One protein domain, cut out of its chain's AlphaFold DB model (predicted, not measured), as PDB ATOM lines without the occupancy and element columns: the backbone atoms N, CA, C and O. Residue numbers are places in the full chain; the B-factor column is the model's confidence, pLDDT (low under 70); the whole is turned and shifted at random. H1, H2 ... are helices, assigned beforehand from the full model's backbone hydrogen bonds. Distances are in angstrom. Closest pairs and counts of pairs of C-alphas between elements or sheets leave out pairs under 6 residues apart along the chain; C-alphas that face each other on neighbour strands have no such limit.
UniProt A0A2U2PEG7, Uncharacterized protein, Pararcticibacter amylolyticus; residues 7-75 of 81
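AT A GLANCE: This is residues 7 to 75 of the 81 residues of an uncharacterized protein of Pararcticibacter amylolyticus (UniProt A0A2U2PEG7). Long helix H4 and helix H2 lie side by side, running opposite ways, with H1 and short H3 set loosely over one side of this pair. The printed part has 69 residues with four named helices, H1 to H4, and is all helix, compact (radius of gyration of the C-alphas 12.1 A) and elongated, 36 by 19 by 18 A.

HOW THE PARTS SIT: H4, residues 55 to 72, touches H2, residues 26 to 36, with residues 65 to 72 alone, at a shallow tilt of 25 degrees; their closest C-alphas, Lys 27 and Phe 72, are 5.2 A apart. H1, residues 7 to 19, is close but not clearly touching H2, about perpendicular at 81 degrees, closest C-alphas Val 13 and Phe 30, 7.5 A. H3, residues 38 to 44, and H4 are apart. Every O i to N i+4 pair is within hydrogen-bond range in H2, 7 of 9 in H1, 12 of 14 in H4 and 0 of 3 in H3, which has 3 of 4 O i to N i+3.

IN THESE COORDINATES: H4, 26.1 A, ends at C-alpha 72 (0.563, 8.604, -14.090). H1, 19.4 A, begins at C-alpha 7 (-3.862, 0.045, -4.761). H2 spans 15.4 A, H3 10.7 A.

THE WHOLE: The printed part has no cut and no long link; no printed residue is under 70 in pLDDT.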
ATOM      1  N   GLN A   7      -3.572  -0.931  -5.809       93.88
ATOM      2  CA  GLN A   7      -3.862   0.045  -4.761       93.88
ATOM      3  C   GLN A   7      -2.599   0.361  -3.959       93.88
ATOM      4  O   GLN A   7      -2.311   1.533  -3.717       93.88
ATOM      5  N   ALA A   8      -1.823  -0.662  -3.590       94.31
ATOM      6  CA  ALA A   8      -0.535  -0.473  -2.927       94.31
ATOM      7  C   ALA A   8       0.444   0.326  -3.805       94.31
ATOM      8  O   ALA A   8       1.113   1.235  -3.307       94.31
ATOM      9  N   LEU A   9       0.474   0.038  -5.113       95.19
ATOM     10  CA  LEU A   9       1.265   0.798  -6.083       95.19
ATOM     11  C   LEU A   9       0.862   2.281  -6.110       95.19
ATOM     12  O   LEU A   9       1.728   3.149  -6.015       95.19
ATOM     13  N   ASP A  10      -0.435   2.583  -6.190       95.00
ATOM     14  CA  ASP A  10      -0.932   3.966  -6.225       95.00
ATOM     15  C   ASP A  10      -0.556   4.740  -4.978       95.00
ATOM     16  O   ASP A  10      -0.075   5.869  -5.066       95.00
ATOM     17  N   VAL A  11      -0.748   4.122  -3.813       95.75
ATOM     18  CA  VAL A  11      -0.361   4.720  -2.537       95.75
ATOM     19  C   VAL A  11       1.133   5.028  -2.539       95.75
ATOM     20  O   VAL A  11       1.512   6.140  -2.180       95.75
ATOM     21  N   MET A  12       1.981   4.103  -3.004       95.25
ATOM     22  CA  MET A  12       3.420   4.349  -3.098       95.25
ATOM     23  C   MET A  12       3.732   5.532  -4.024       95.25
ATOM     24  O   MET A  12       4.473   6.427  -3.610       95.25
ATOM     25  N   VAL A  13       3.130   5.596  -5.217       95.81
ATOM     26  CA  VAL A  13       3.325   6.710  -6.158       95.81
ATOM     27  C   VAL A  13       2.915   8.035  -5.513       95.81
ATOM     28  O   VAL A  13       3.729   8.957  -5.436       95.81
ATOM     29  N   PHE A  14       1.694   8.126  -4.974       94.31
ATOM     30  CA  PHE A  14       1.170   9.344  -4.349       94.31
ATOM     31  C   PHE A  14       2.002   9.794  -3.143       94.31
ATOM     32  O   PHE A  14       2.330  10.977  -3.032       94.31
ATOM     33  N   SER A  15       2.404   8.865  -2.270       96.19
ATOM     34  CA  SER A  15       3.252   9.161  -1.109       96.19
ATOM     35  C   SER A  15       4.658   9.627  -1.489       96.19
ATOM     36  O   SER A  15       5.308  10.307  -0.695       96.19
ATOM     37  N   ASN A  16       5.134   9.296  -2.691       95.50
ATOM     38  CA  ASN A  16       6.474   9.643  -3.160       95.50
ATOM     39  C   ASN A  16       6.482  10.704  -4.275       95.50
ATOM     40  O   ASN A  16       7.557  11.040  -4.768       95.50
ATOM     41  N   LEU A  17       5.340  11.319  -4.618       93.25
ATOM     42  CA  LEU A  17       5.262  12.377  -5.642       93.25
ATOM     43  C   LEU A  17       6.228  13.544  -5.390       93.25
ATOM     44  O   LEU A  17       6.747  14.144  -6.329       93.25
ATOM     45  N   ALA A  18       6.500  13.861  -4.122       93.00
ATOM     46  CA  ALA A  18       7.429  14.925  -3.752       93.00
ATOM     47  C   ALA A  18       8.893  14.633  -4.143       93.00
ATOM     48  O   ALA A  18       9.686  15.575  -4.198       93.00
ATOM     49  N   LYS A  19       9.242  13.371  -4.431       94.94
ATOM     50  CA  LYS A  19      10.578  12.950  -4.874       94.94
ATOM     51  C   LYS A  19      10.784  13.097  -6.384       94.94
ATOM     52  O   LYS A  19      11.910  13.325  -6.806       94.94
ATOM     53  N   VAL A  20       9.713  13.034  -7.181       95.81
ATOM     54  CA  VAL A  20       9.779  13.188  -8.646       95.81
ATOM     55  C   VAL A  20      10.276  14.597  -8.976       95.81
ATOM     56  O   VAL A  20       9.629  15.549  -8.548       95.81
ATOM     57  N   PRO A  21      11.381  14.814  -9.701       94.56
ATOM     58  CA  PRO A  21      11.838  16.171  -9.994       94.56
ATOM     59  C   PRO A  21      10.814  16.975 -10.814       94.56
ATOM     60  O   PRO A  21       9.994  16.424 -11.549       94.56
ATOM     61  N   PHE A  22      10.835  18.302 -10.690       93.44
ATOM     62  CA  PHE A  22       9.961  19.162 -11.490       93.44
ATOM     63  C   PHE A  22      10.248  19.004 -12.989       93.44
ATOM     64  O   PHE A  22      11.402  18.902 -13.395       93.44
ATOM     65  N   GLY A  23       9.196  18.970 -13.810       91.69
ATOM     66  CA  GLY A  23       9.304  18.765 -15.258       91.69
ATOM     67  C   GLY A  23       9.548  17.313 -15.691       91.69
ATOM     68  O   GLY A  23       9.443  17.029 -16.886       91.69
ATOM     69  N   VAL A  24       9.813  16.398 -14.753       95.44
ATOM     70  CA  VAL A  24       9.980  14.961 -15.022       95.44
ATOM     71  C   VAL A  24       8.618  14.267 -15.068       95.44
ATOM     72  O   VAL A  24       7.690  14.634 -14.336       95.44
ATOM     73  N   ASN A  25       8.488  13.288 -15.966       96.94
ATOM     74  CA  ASN A  25       7.305  12.447 -16.080       96.94
ATOM     75  C   ASN A  25       7.242  11.465 -14.897       96.94
ATOM     76  O   ASN A  25       8.215  10.774 -14.597       96.94
ATOM     77  N   ILE A  26       6.098  11.419 -14.213       96.81
ATOM     78  CA  ILE A  26       5.903  10.604 -13.008       96.81
ATOM     79  C   ILE A  26       6.007   9.112 -13.345       96.81
ATOM     80  O   ILE A  26       6.687   8.381 -12.627       96.81
ATOM     81  N   LYS A  27       5.382   8.665 -14.441       96.81
ATOM     82  CA  LYS A  27       5.483   7.281 -14.918       96.81
ATOM     83  C   LYS A  27       6.937   6.895 -15.180       96.81
ATOM     84  O   LYS A  27       7.371   5.872 -14.663       96.81
ATOM     85  N   GLU A  28       7.665   7.697 -15.958       96.75
ATOM     86  CA  GLU A  28       9.066   7.410 -16.310       96.75
ATOM     87  C   GLU A  28       9.935   7.319 -15.052       96.75
ATOM     88  O   GLU A  28      10.636   6.330 -14.872       96.75
ATOM     89  N   TYR A  29       9.795   8.273 -14.124       97.56
ATOM     90  CA  TYR A  29      10.527   8.262 -12.856       97.56
ATOM     91  C   TYR A  29      10.320   6.960 -12.068       97.56
ATOM     92  O   TYR A  29      11.284   6.340 -11.634       97.56
ATOM     93  N   PHE A  30       9.070   6.526 -11.868       97.38
ATOM     94  CA  PHE A  30       8.798   5.311 -11.092       97.38
ATOM     95  C   PHE A  30       9.160   4.026 -11.842       97.38
ATOM     96  O   PHE A  30       9.489   3.029 -11.202       97.38
ATOM     97  N   PHE A  31       9.127   4.043 -13.174       96.88
ATOM     98  CA  PHE A  31       9.592   2.920 -13.979       96.88
ATOM     99  C   PHE A  31      11.123   2.783 -13.917       96.88
ATOM    100  O   PHE A  31      11.632   1.675 -13.759       96.88
ATOM    101  N   ASP A  32      11.854   3.899 -13.911       97.12
ATOM    102  CA  ASP A  32      13.302   3.915 -13.685       97.12
ATOM    103  C   ASP A  32      13.666   3.458 -12.262       97.12
ATOM    104  O   ASP A  32      14.581   2.654 -12.084       97.12
ATOM    105  N   GLU A  33      12.926   3.902 -11.239       96.81
ATOM    106  CA  GLU A  33      13.100   3.422  -9.856       96.81
ATOM    107  C   GLU A  33      12.886   1.907  -9.740       96.81
ATOM    108  O   GLU A  33      13.591   1.231  -8.986       96.81
ATOM    109  N   PHE A  34      11.931   1.360 -10.496       96.19
ATOM    110  CA  PHE A  34      11.748  -0.079 -10.606       96.19
ATOM    111  C   PHE A  34      12.959  -0.749 -11.267       96.19
ATOM    112  O   PHE A  34      13.509  -1.670 -10.673       96.19
ATOM    113  N   HIS A  35      13.442  -0.272 -12.417       95.75
ATOM    114  CA  HIS A  35      14.623  -0.853 -13.076       95.75
ATOM    115  C   HIS A  35      15.898  -0.787 -12.227       95.75
ATOM    116  O   HIS A  35      16.726  -1.697 -12.283       95.75
ATOM    117  N   ASN A  36      16.055   0.265 -11.420       96.50
ATOM    118  CA  ASN A  36      17.194   0.420 -10.518       96.50
ATOM    119  C   ASN A  36      17.180  -0.595  -9.368       96.50
ATOM    120  O   ASN A  36      18.241  -0.988  -8.882       96.50
ATOM    121  N   SER A  37      15.998  -1.015  -8.909       95.06
ATOM    122  CA  SER A  37      15.869  -1.985  -7.819       95.06
ATOM    123  C   SER A  37      14.615  -2.859  -7.955       95.06
ATOM    124  O   SER A  37      13.710  -2.755  -7.127       95.06
ATOM    125  N   PRO A  38      14.540  -3.778  -8.940       92.94
ATOM    126  CA  PRO A  38      13.299  -4.504  -9.227       92.94
ATOM    127  C   PRO A  38      12.839  -5.396  -8.068       92.94
ATOM    128  O   PRO A  38      11.651  -5.481  -7.767       92.94
ATOM    129  N   ALA A  39      13.784  -6.014  -7.352       92.31
ATOM    130  CA  ALA A  39      13.493  -6.837  -6.175       92.31
ATOM    131  C   ALA A  39      12.893  -6.023  -5.012       92.31
ATOM    132  O   ALA A  39      12.141  -6.556  -4.199       92.31
ATOM    133  N   GLY A  40      13.165  -4.714  -4.945       93.25
ATOM    134  CA  GLY A  40      12.558  -3.816  -3.957       93.25
ATOM    135  C   GLY A  40      11.049  -3.616  -4.143       93.25
ATOM    136  O   GLY A  40      10.405  -3.048  -3.265       93.25
ATOM    137  N   TRP A  41      10.497  -4.087  -5.263       94.50
ATOM    138  CA  TRP A  41       9.095  -3.949  -5.648       94.50
ATOM    139  C   TRP A  41       8.320  -5.265  -5.545       94.50
ATOM    140  O   TRP A  41       7.139  -5.316  -5.889       94.50
ATOM    141  N   ASP A  42       8.954  -6.331  -5.050       93.69
ATOM    142  CA  ASP A  42       8.331  -7.650  -4.904       93.69
ATOM    143  C   ASP A  42       7.058  -7.609  -4.044       93.69
ATOM    144  O   ASP A  42       6.120  -8.357  -4.292       93.69
ATOM    145  N   ASN A  43       6.974  -6.685  -3.085       91.81
ATOM    146  CA  ASN A  43       5.811  -6.491  -2.217       91.81
ATOM    147  C   ASN A  43       4.543  -5.999  -2.942       91.81
ATOM    148  O   ASN A  43       3.456  -6.113  -2.378       91.81
ATOM    149  N   PHE A  44       4.655  -5.453  -4.157       92.88
ATOM    150  CA  PHE A  44       3.495  -5.063  -4.967       92.88
ATOM    151  C   PHE A  44       2.917  -6.234  -5.761       92.88
ATOM    152  O   PHE A  44       1.804  -6.137  -6.275       92.88
ATOM    153  N   PHE A  45       3.647  -7.341  -5.867       92.75
ATOM    154  CA  PHE A  45       3.223  -8.512  -6.616       92.75
ATOM    155  C   PHE A  45       2.839  -9.627  -5.651       92.75
ATOM    156  O   PHE A  45       3.560  -9.948  -4.712       92.75
ATOM    157  N   LYS A  46       1.695 -10.270  -5.891       82.88
ATOM    158  CA  LYS A  46       1.220 -11.357  -5.019       82.88
ATOM    159  C   LYS A  46       1.995 -12.667  -5.185       82.88
ATOM    160  O   LYS A  46       1.781 -13.593  -4.407       82.88
ATOM    161  N   ALA A  47       2.846 -12.778  -6.205       83.25
ATOM    162  CA  ALA A  47       3.526 -14.020  -6.552       83.25
ATOM    163  C   ALA A  47       4.987 -13.791  -6.952       83.25
ATOM    164  O   ALA A  47       5.249 -13.054  -7.901       83.25
ATOM    165  N   GLY A  48       5.889 -14.516  -6.278       84.12
ATOM    166  CA  GLY A  48       7.300 -14.692  -6.638       84.12
ATOM    167  C   GLY A  48       8.199 -13.486  -6.356       84.12
ATOM    168  O   GLY A  48       7.794 -12.336  -6.535       84.12
ATOM    169  N   SER A  49       9.442 -13.748  -5.950       92.19
ATOM    170  CA  SER A  49      10.484 -12.716  -5.921       92.19
ATOM    171  C   SER A  49      11.075 -12.513  -7.313       92.19
ATOM    172  O   SER A  49      11.268 -13.483  -8.044       92.19
ATOM    173  N   TRP A  50      11.435 -11.278  -7.666       93.19
ATOM    174  CA  TRP A  50      12.081 -10.928  -8.935       93.19
ATOM    175  C   TRP A  50      13.240 -11.864  -9.307       93.19
ATOM    176  O   TRP A  50      13.375 -12.290 -10.458       93.19
ATOM    177  N   ASN A  51      14.062 -12.222  -8.318       93.00
ATOM    178  CA  ASN A  51      15.244 -13.060  -8.512       93.00
ATOM    179  C   ASN A  51      14.901 -14.519  -8.848       93.00
ATOM    180  O   ASN A  51      15.713 -15.201  -9.468       93.00
ATOM    181  N   GLU A  52      13.706 -14.974  -8.478       92.81
ATOM    182  CA  GLU A  52      13.218 -16.341  -8.687       92.81
ATOM    183  C   GLU A  52      12.387 -16.479  -9.970       92.81
ATOM    184  O   GLU A  52      12.149 -17.594 -10.429       92.81
ATOM    185  N   LEU A  53      11.969 -15.357 -10.566       91.75
ATOM    186  CA  LEU A  53      11.209 -15.342 -11.812       91.75
ATOM    187  C   LEU A  53      12.064 -15.726 -13.025       91.75
ATOM    188  O   LEU A  53      13.212 -15.288 -13.166       91.75
ATOM    189  N   SER A  54      11.458 -16.470 -13.951       94.31
ATOM    190  CA  SER A  54      11.978 -16.666 -15.305       94.31
ATOM    191  C   SER A  54      11.947 -15.366 -16.121       94.31
ATOM    192  O   SER A  54      11.253 -14.410 -15.781       94.31
ATOM    193  N   GLU A  55      12.677 -15.320 -17.238       94.06
ATOM    194  CA  GLU A  55      12.695 -14.148 -18.128       94.06
ATOM    195  C   GLU A  55      11.295 -13.783 -18.646       94.06
ATOM    196  O   GLU A  55      10.911 -12.616 -18.629       94.06
ATOM    197  N   ALA A  56      10.491 -14.779 -19.029       93.56
ATOM    198  CA  ALA A  56       9.120 -14.553 -19.480       93.56
ATOM    199  C   ALA A  56       8.247 -13.918 -18.383       93.56
ATOM    200  O   ALA A  56       7.474 -13.003 -18.658       93.56
ATOM    201  N   GLU A  57       8.405 -14.363 -17.136       93.69
ATOM    202  CA  GLU A  57       7.682 -13.824 -15.982       93.69
ATOM    203  C   GLU A  57       8.155 -12.418 -15.596       93.69
ATOM    204  O   GLU A  57       7.348 -11.592 -15.171       93.69
ATOM    205  N   ARG A  58       9.449 -12.118 -15.758       94.12
ATOM    206  CA  ARG A  58       9.986 -10.762 -15.575       94.12
ATOM    207  C   ARG A  58       9.429  -9.803 -16.625       94.12
ATOM    208  O   ARG A  58       8.962  -8.729 -16.263       94.12
ATOM    209  N   ASN A  59       9.373 -10.230 -17.886       93.94
ATOM    210  CA  ASN A  59       8.779  -9.447 -18.972       93.94
ATOM    211  C   ASN A  59       7.273  -9.204 -18.747       93.94
ATOM    212  O   ASN A  59       6.786  -8.095 -18.958       93.94
ATOM    213  N   GLU A  60       6.528 -10.214 -18.276       93.94
ATOM    214  CA  GLU A  60       5.118 -10.048 -17.879       93.94
ATOM    215  C   GLU A  60       4.989  -9.002 -16.763       93.94
ATOM    216  O   GLU A  60       4.153  -8.099 -16.844       93.94
ATOM    217  N   ARG A  61       5.848  -9.081 -15.744       93.75
ATOM    218  CA  ARG A  61       5.858  -8.150 -14.613       93.75
ATOM    219  C   ARG A  61       6.131  -6.709 -15.039       93.75
ATOM    220  O   ARG A  61       5.418  -5.802 -14.608       93.75
ATOM    221  N   GLU A  62       7.129  -6.503 -15.893       95.06
ATOM    222  CA  GLU A  62       7.441  -5.196 -16.477       95.06
ATOM    223  C   GLU A  62       6.255  -4.631 -17.258       95.06
ATOM    224  O   GLU A  62       5.883  -3.471 -17.066       95.06
ATOM    225  N   SER A  63       5.604  -5.465 -18.077       95.38
ATOM    226  CA  SER A  63       4.408  -5.071 -18.826       95.38
ATOM    227  C   SER A  63       3.282  -4.632 -17.889       95.38
ATOM    228  O   SER A  63       2.711  -3.556 -18.077       95.38
ATOM    229  N   LEU A  64       2.998  -5.413 -16.842       94.31
ATOM    230  CA  LEU A  64       1.968  -5.090 -15.850       94.31
ATOM    231  C   LEU A  64       2.253  -3.767 -15.134       94.31
ATOM    232  O   LEU A  64       1.334  -2.970 -14.923       94.31
ATOM    233  N   LEU A  65       3.511  -3.519 -14.760       95.00
ATOM    234  CA  LEU A  65       3.900  -2.280 -14.095       95.00
ATOM    235  C   LEU A  65       3.785  -1.079 -15.043       95.00
ATOM    236  O   LEU A  65       3.211  -0.057 -14.666       95.00
ATOM    237  N   ASN A  66       4.264  -1.209 -16.283       95.25
ATOM    238  CA  ASN A  66       4.170  -0.166 -17.306       95.25
ATOM    239  C   ASN A  66       2.710   0.210 -17.612       95.25
ATOM    240  O   ASN A  66       2.380   1.395 -17.717       95.25
ATOM    241  N   GLU A  67       1.822  -0.784 -17.712       95.44
ATOM    242  CA  GLU A  67       0.382  -0.570 -17.871       95.44
ATOM    243  C   GLU A  67      -0.237   0.107 -16.645       95.44
ATOM    244  O   GLU A  67      -1.017   1.051 -16.778       95.44
ATOM    245  N   ALA A  68       0.111  -0.338 -15.436       94.44
ATOM    246  CA  ALA A  68      -0.436   0.235 -14.211       94.44
ATOM    247  C   ALA A  68       0.014   1.684 -13.988       94.44
ATOM    248  O   ALA A  68      -0.785   2.506 -13.534       94.44
ATOM    249  N   LEU A  69       1.257   2.012 -14.349       95.88
ATOM    250  CA  LEU A  69       1.798   3.364 -14.261       95.88
ATOM    251  C   LEU A  69       1.313   4.290 -15.388       95.88
ATOM    252  O   LEU A  69       1.487   5.499 -15.282       95.88
ATOM    253  N   ALA A  70       0.654   3.775 -16.434       94.25
ATOM    254  CA  ALA A  70       0.148   4.588 -17.546       94.25
ATOM    255  C   ALA A  70      -0.822   5.701 -17.105       94.25
ATOM    256  O   ALA A  70      -0.863   6.765 -17.714       94.25
ATOM    257  N   LYS A  71      -1.557   5.511 -16.002       90.62
ATOM    258  CA  LYS A  71      -2.421   6.560 -15.425       90.62
ATOM    259  C   LYS A  71      -1.655   7.730 -14.788       90.62
ATOM    260  O   LYS A  71      -2.264   8.745 -14.468       90.62
ATOM    261  N   PHE A  72      -0.347   7.579 -14.596       94.56
ATOM    262  CA  PHE A  72       0.563   8.604 -14.090       94.56
ATOM    263  C   PHE A  72       1.454   9.180 -15.199       94.56
ATOM    264  O   PHE A  72       2.495   9.760 -14.900       94.56
ATOM    265  N   ASP A  73       1.063   9.037 -16.470       94.50
ATOM    266  CA  ASP A  73       1.742   9.652 -17.615       94.50
ATOM    267  C   ASP A  73       1.493  11.174 -17.658       94.50
ATOM    268  O   ASP A  73       0.755  11.722 -18.477       94.50
ATOM    269  N   LEU A  74       2.049  11.852 -16.658       93.12
ATOM    270  CA  LEU A  74       1.888  13.265 -16.349       93.12
ATOM    271  C   LEU A  74       3.233  13.798 -15.849       93.12
ATOM    272  O   LEU A  74       3.984  13.095 -15.170       93.12
ATOM    273  N   LYS A  75       3.539  15.066 -16.135       93.31
ATOM    274  CA  LYS A  75       4.747  15.730 -15.619       93.31
ATOM    275  C   LYS A  75       4.469  16.430 -14.295       93.31
ATOM    276  O   LYS A  75       3.428  17.072 -14.144       93.31
TER     277      LYS A  75